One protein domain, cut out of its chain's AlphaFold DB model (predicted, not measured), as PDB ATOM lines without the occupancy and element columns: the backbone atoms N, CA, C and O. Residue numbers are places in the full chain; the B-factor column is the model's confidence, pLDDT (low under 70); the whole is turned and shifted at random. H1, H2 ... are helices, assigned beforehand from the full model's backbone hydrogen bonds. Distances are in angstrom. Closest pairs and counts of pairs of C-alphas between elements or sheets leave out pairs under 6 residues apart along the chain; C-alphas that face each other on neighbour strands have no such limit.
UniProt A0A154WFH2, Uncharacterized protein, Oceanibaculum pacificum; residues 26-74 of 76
ATOM      1  N   THR A  26      99.417 -39.384  11.762       77.69
ATOM      2  CA  THR A  26      98.969 -37.994  11.823       77.69
ATOM      3  C   THR A  26      97.503 -37.855  11.419       77.69
ATOM      4  O   THR A  26      96.746 -37.229  12.160       77.69
ATOM      5  N   ALA A  27      97.060 -38.498  10.332       78.19
ATOM      6  CA  ALA A  27      95.651 -38.479   9.928       78.19
ATOM      7  C   ALA A  27      94.733 -39.101  10.993       78.19
ATOM      8  O   ALA A  27      93.712 -38.515  11.345       78.19
ATOM      9  N   ALA A  28      95.129 -40.234  11.583       83.88
ATOM     10  CA  ALA A  28      94.360 -40.866  12.657       83.88
ATOM     11  C   ALA A  28      94.247 -39.968  13.905       83.88
ATOM     12  O   ALA A  28      93.191 -39.884  14.531       83.88
ATOM     13  N   ARG A  29      95.325 -39.260  14.272       84.06
ATOM     14  CA  ARG A  29      95.311 -38.305  15.393       84.06
ATOM     15  C   ARG A  29      94.424 -37.095  15.114       84.06
ATOM     16  O   ARG A  29      93.675 -36.707  16.006       84.06
ATOM     17  N   ALA A  30      94.503 -36.529  13.910       85.25
ATOM     18  CA  ALA A  30      93.659 -35.411  13.496       85.25
ATOM     19  C   ALA A  30      92.177 -35.809  13.529       85.25
ATOM     20  O   ALA A  30      91.393 -35.166  14.217       85.25
ATOM     21  N   TYR A  31      91.830 -36.948  12.923       87.31
ATOM     22  CA  TYR A  31      90.469 -37.483  12.944       87.31
ATOM     23  C   TYR A  31      89.932 -37.669  14.369       87.31
ATOM     24  O   TYR A  31      88.823 -37.241  14.684       87.31
ATOM     25  N   ASN A  32      90.729 -38.273  15.256       88.50
ATOM     26  CA  ASN A  32      90.323 -38.492  16.644       88.50
ATOM     27  C   ASN A  32      90.100 -37.178  17.397       88.50
ATOM     28  O   ASN A  32      89.185 -37.096  18.215       88.50
ATOM     29  N   LYS A  33      90.935 -36.164  17.146       89.88
ATOM     30  CA  LYS A  33      90.780 -34.836  17.743       89.88
ATOM     31  C   LYS A  33      89.498 -34.173  17.245       89.88
ATOM     32  O   LYS A  33      88.671 -33.794  18.063       89.88
ATOM     33  N   ASP A  34      89.309 -34.100  15.933       90.38
ATOM     34  CA  ASP A  34      88.155 -33.424  15.335       90.38
ATOM     35  C   ASP A  34      86.838 -34.101  15.736       90.38
ATOM     36  O   ASP A  34      85.844 -33.433  16.015       90.38
ATOM     37  N   THR A  35      86.846 -35.432  15.845       89.88
ATOM     38  CA  THR A  35      85.695 -36.204  16.328       89.88
ATOM     39  C   THR A  35      85.352 -35.860  17.777       89.88
ATOM     40  O   THR A  35      84.181 -35.650  18.091       89.88
ATOM     41  N   ARG A  36      86.352 -35.774  18.665       88.94
ATOM     42  CA  ARG A  36      86.135 -35.387  20.069       88.94
ATOM     43  C   ARG A  36      85.623 -33.960  20.176       88.94
ATOM     44  O   ARG A  36      84.583 -33.752  20.783       88.94
ATOM     45  N   ASP A  37      86.276 -33.017  19.501       88.50
ATOM     46  CA  ASP A  37      85.869 -31.610  19.498       88.50
ATOM     47  C   ASP A  37      84.426 -31.446  18.989       88.50
ATOM     48  O   ASP A  37      83.657 -30.639  19.512       88.50
ATOM     49  N   PHE A  38      84.021 -32.230  17.982       87.38
ATOM     50  CA  PHE A  38      82.649 -32.229  17.479       87.38
ATOM     51  C   PHE A  38      81.642 -32.743  18.515       87.38
ATOM     52  O   PHE A  38      80.608 -32.100  18.714       87.38
ATOM     53  N   VAL A  39      81.938 -33.860  19.186       85.25
ATOM     54  CA  VAL A  39      81.086 -34.407  20.257       85.25
ATOM     55  C   VAL A  39      80.992 -33.422  21.425       85.25
ATOM     56  O   VAL A  39      79.889 -33.056  21.831       85.25
ATOM     57  N   ASP A  40      82.134 -32.920  21.892       83.69
ATOM     58  CA  ASP A  40      82.238 -31.994  23.025       83.69
ATOM     59  C   ASP A  40      81.585 -30.638  22.733       83.69
ATOM     60  O   ASP A  40      81.117 -29.961  23.649       83.69
ATOM     61  N   SER A  41      81.475 -30.242  21.459       84.69
ATOM     62  CA  SER A  41      80.793 -28.999  21.075       84.69
ATOM     63  C   SER A  41      79.308 -28.959  21.463       84.69
ATOM     64  O   SER A  41      78.678 -27.911  21.318       84.69
ATOM     65  N   GLY A  42      78.716 -30.082  21.898       80.44
ATOM     66  CA  GLY A  42      77.333 -30.156  22.388       80.44
ATOM     67  C   GLY A  42      76.270 -29.928  21.308       80.44
ATOM     68  O   GLY A  42      75.068 -29.975  21.579       80.44
ATOM     69  N   LYS A  43      76.694 -29.718  20.055       81.81
ATOM     70  CA  LYS A  43      75.807 -29.496  18.906       81.81
ATOM     71  C   LYS A  43      74.909 -30.701  18.650       81.81
ATOM     72  O   LYS A  43      73.785 -30.518  18.193       81.81
ATOM     73  N   VAL A  44      75.381 -31.911  18.959       84.75
ATOM     74  CA  VAL A  44      74.623 -33.155  18.766       84.75
ATOM     75  C   VAL A  44      73.358 -33.159  19.621       84.75
ATOM     76  O   VAL A  44      72.269 -33.332  19.082       84.75
ATOM     77  N   ASP A  45      73.470 -32.872  20.918       85.50
ATOM     78  CA  ASP A  45      72.323 -32.880  21.831       85.50
ATOM     79  C   ASP A  45      71.301 -31.797  21.489       85.50
ATOM     80  O   ASP A  45      70.089 -32.029  21.537       85.50
ATOM     81  N   GLN A  46      71.774 -30.604  21.121       86.88
ATOM     82  CA  GLN A  46      70.889 -29.527  20.693       86.88
ATOM     83  C   GLN A  46      70.147 -29.906  19.407       86.88
ATOM     84  O   GLN A  46      68.923 -29.781  19.347       86.88
ATOM     85  N   LYS A  47      70.864 -30.415  18.399       89.25
ATOM     86  CA  LYS A  47      70.268 -30.828  17.123       89.25
ATOM     87  C   LYS A  47      69.307 -31.998  17.293       89.25
ATOM     88  O   LYS A  47      68.253 -31.994  16.666       89.25
ATOM     89  N   ALA A  48      69.610 -32.944  18.179       88.88
ATOM     90  CA  ALA A  48      68.711 -34.042  18.513       88.88
ATOM     91  C   ALA A  48      67.399 -33.533  19.132       88.88
ATOM     92  O   ALA A  48      66.318 -33.945  18.715       88.88
ATOM     93  N   LYS A  49      67.473 -32.584  20.075       91.00
ATOM     94  CA  LYS A  49      66.281 -31.959  20.677       91.00
ATOM     95  C   LYS A  49      65.468 -31.162  19.657       91.00
ATOM     96  O   LYS A  49      64.242 -31.221  19.686       91.00
ATOM     97  N   GLU A  50      66.127 -30.410  18.779       90.62
ATOM     98  CA  GLU A  50      65.473 -29.676  17.685       90.62
ATOM     99  C   GLU A  50      64.758 -30.638  16.726       90.62
ATOM    100  O   GLU A  50      63.587 -30.430  16.414       90.62
ATOM    101  N   ALA A  51      65.417 -31.730  16.330       91.31
ATOM    102  CA  ALA A  51      64.839 -32.751  15.461       91.31
ATOM    103  C   ALA A  51      63.630 -33.443  16.106       91.31
ATOM    104  O   ALA A  51      62.590 -33.570  15.463       91.31
ATOM    105  N   ALA A  52      63.727 -33.829  17.384       92.75
ATOM    106  CA  ALA A  52      62.609 -34.425  18.116       92.75
ATOM    107  C   ALA A  52      61.400 -33.479  18.152       92.75
ATOM    108  O   ALA A  52      60.289 -33.871  17.804       92.75
ATOM    109  N   LYS A  53      61.622 -32.195  18.465       93.81
ATOM    110  CA  LYS A  53      60.558 -31.179  18.446       93.81
ATOM    111  C   LYS A  53      59.919 -31.015  17.068       93.81
ATOM    112  O   LYS A  53      58.711 -30.821  17.001       93.81
ATOM    113  N   ALA A  54      60.697 -31.071  15.989       93.19
ATOM    114  CA  ALA A  54      60.163 -30.963  14.633       93.19
ATOM    115  C   ALA A  54      59.306 -32.187  14.259       93.19
ATOM    116  O   ALA A  54      58.209 -32.035  13.721       93.19
ATOM    117  N   VAL A  55      59.776 -33.392  14.594       92.88
ATOM    118  CA  VAL A  55      59.087 -34.659  14.293       92.88
ATOM    119  C   VAL A  55      57.820 -34.852  15.132       92.88
ATOM    120  O   VAL A  55      56.819 -35.347  14.608       92.88
ATOM    121  N   ASP A  56      57.842 -34.461  16.405       93.06
ATOM    122  CA  ASP A  56      56.699 -34.609  17.318       93.06
ATOM    123  C   ASP A  56      55.765 -33.388  17.307       93.06
ATOM    124  O   ASP A  56      54.633 -33.448  17.791       93.06
ATOM    125  N   GLY A  57      56.237 -32.267  16.758       91.50
ATOM    126  CA  GLY A  57      55.516 -31.003  16.686       91.50
ATOM    127  C   GLY A  57      54.581 -30.881  15.484       91.50
ATOM    128  O   GLY A  57      54.252 -31.843  14.790       91.50
ATOM    129  N   ALA A  58      54.144 -29.646  15.226       90.44
ATOM    130  CA  ALA A  58      53.151 -29.332  14.196       90.44
ATOM    131  C   ALA A  58      53.576 -29.766  12.778       90.44
ATOM    132  O   ALA A  58      52.733 -30.171  11.977       90.44
ATOM    133  N   GLU A  59      54.876 -29.729  12.485       92.38
ATOM    134  CA  GLU A  59      55.441 -30.086  11.177       92.38
ATOM    135  C   GLU A  59      55.597 -31.606  10.981       92.38
ATOM    136  O   GLU A  59      55.730 -32.082   9.853       92.38
ATOM    137  N   GLY A  60      55.499 -32.399  12.053       94.25
ATOM    138  CA  GLY A  60      55.775 -33.835  12.048       94.25
ATOM    139  C   GLY A  60      54.952 -34.649  11.052       94.25
ATOM    140  O   GLY A  60      55.451 -35.595  10.440       94.25
ATOM    141  N   LYS A  61      53.683 -34.276  10.842       93.88
ATOM    142  CA  LYS A  61      52.818 -34.944   9.851       93.88
ATOM    143  C   LYS A  61      53.306 -34.712   8.421       93.88
ATOM    144  O   LYS A  61      53.353 -35.667   7.651       93.88
ATOM    145  N   ALA A  62      53.693 -33.480   8.093       95.19
ATOM    146  CA  ALA A  62      54.221 -33.138   6.777       95.19
ATOM    147  C   ALA A  62      55.568 -33.837   6.528       95.19
ATOM    148  O   ALA A  62      55.774 -34.411   5.462       95.19
ATOM    149  N   LEU A  63      56.439 -33.889   7.545       94.62
ATOM    150  CA  LEU A  63      57.714 -34.613   7.475       94.62
ATOM    151  C   LEU A  63      57.517 -36.110   7.186       94.62
ATOM    152  O   LEU A  63      58.185 -36.660   6.313       94.62
ATOM    153  N   LYS A  64      56.562 -36.766   7.859       94.38
ATOM    154  CA  LYS A  64      56.239 -38.188   7.620       94.38
ATOM    155  C   LYS A  64      55.694 -38.442   6.213       94.38
ATOM    156  O   LYS A  64      56.004 -39.469   5.615       94.38
ATOM    157  N   GLN A  65      54.883 -37.527   5.685       94.19
ATOM    158  CA  GLN A  65      54.372 -37.627   4.316       94.19
ATOM    159  C   GLN A  65      55.502 -37.494   3.290       94.19
ATOM    160  O   GLN A  65      55.622 -38.351   2.418       94.19
ATOM    161  N   ALA A  66      56.373 -36.496   3.455       94.69
ATOM    162  CA  ALA A  66      57.541 -36.307   2.597       94.69
ATOM    163  C   ALA A  66      58.493 -37.519   2.638       94.69
ATOM    164  O   ALA A  66      59.010 -37.943   1.606       94.69
ATOM    165  N   GLU A  67      58.693 -38.129   3.812       93.56
ATOM    166  CA  GLU A  67      59.474 -39.365   3.944       93.56
ATOM    167  C   GLU A  67      58.832 -40.535   3.178       93.56
ATOM    168  O   GLU A  67      59.531 -41.279   2.485       93.56
ATOM    169  N   ALA A  68      57.514 -40.715   3.296       94.25
ATOM    170  CA  ALA A  68      56.788 -41.779   2.605       94.25
ATOM    171  C   ALA A  68      56.857 -41.621   1.078       94.25
ATOM    172  O   ALA A  68      57.083 -42.604   0.370       94.25
ATOM    173  N   GLU A  69      56.721 -40.391   0.586       93.69
ATOM    174  CA  GLU A  69      56.874 -40.048  -0.827       93.69
ATOM    175  C   GLU A  69      58.312 -40.302  -1.311       93.69
ATOM    176  O   GLU A  69      58.532 -41.031  -2.275       93.69
ATOM    177  N   GLY A  70      59.325 -39.832  -0.581       91.81
ATOM    178  CA  GLY A  70      60.725 -40.114  -0.921       91.81
ATOM    179  C   GLY A  70      61.040 -41.616  -0.973       91.81
ATOM    180  O   GLY A  70      61.743 -42.083  -1.873       91.81
ATOM    181  N   LYS A  71      60.479 -42.404  -0.045       90.44
ATOM    182  CA  LYS A  71      60.621 -43.870  -0.037       90.44
ATOM    183  C   LYS A  71      59.919 -44.540  -1.215       90.44
ATOM    184  O   LYS A  71      60.449 -45.531  -1.715       90.44
ATOM    185  N   SER A  72      58.763 -44.037  -1.650       89.56
ATOM    186  CA  SER A  72      58.018 -44.609  -2.778       89.56
ATOM    187  C   SER A  72      58.685 -44.315  -4.127       89.56
ATOM    188  O   SER A  72      58.608 -45.135  -5.042       89.56
ATOM    189  N   HIS A  73      59.404 -43.193  -4.238       85.31
ATOM    190  CA  HIS A  73      60.149 -42.820  -5.444       85.31
ATOM    191  C   HIS A  73      61.519 -43.478  -5.573       85.31
ATOM    192  O   HIS A  73      62.094 -43.498  -6.665       85.31
ATOM    193  N   ARG A  74      62.044 -44.056  -4.491       79.62
ATOM    194  CA  ARG A  74      63.289 -44.819  -4.531       79.62
ATOM    195  C   ARG A  74      63.032 -46.189  -5.172       79.62
ATOM    196  O   ARG A  74      62.889 -47.195  -4.478       79.62
TER     197      ARG A  74
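This is residues 26 to 74 of the 76 residues of an uncharacterized protein of Oceanibaculum pacificum (UniProt A0A154WFH2). Three helices follow one another end to end in a wide-open, flat U, with H2 as its base and H1 and H3 as its two arms. H3 makes a square corner with H2, while H1 slants away from the other end of H2, and the space between the arms is empty. The printed part has 49 residues with three named helices, in the order H1, H2, H3, and no named strand; its class is all helix. It is extended, with a radius of gyration of the C-alphas of 16.7 A, and the C-alphas span 45 by 26 by 7 A.

H1, residues 26 to 40, and H2, residues 43 to 56, meet only through their link. H3, residues 60 to 73, is apart from H1. H2 and H3 only just touch, and only at the corner by their link, with 3 pairs of C-alphas within 8 A. H2 touches H3 with residues 54 to 55 alone, and H3 touches H2 with residues 60 to 63 alone; their closest C-alphas, those of Ala 54 and Gly 60, are 5.8 A apart. The lines of H2 and H3 are about perpendicular, at 88 degrees. In H1, H2 and H3 every O i to N i+4 pair is within hydrogen-bond range.

H1 runs 21.0 A from C-alpha 26 at (98.969, -37.994, 11.823) to C-alpha 40. H2 begins with C-alpha 43 at (75.807, -29.496, 18.906) and measures 19.8 A. H3 measures 20.1 A and ends with C-alpha 73 at (60.149, -42.820, -5.444).

The two C-alphas farthest apart, those of Thr 26 and Ala 58, are 46.7 A apart. Residues 26 to 50 and 65 to 74 stand free. Both links are tight, and the printed part has no cut. The mean pLDDT of the printed part is 89.0, and no printed residue is under 70.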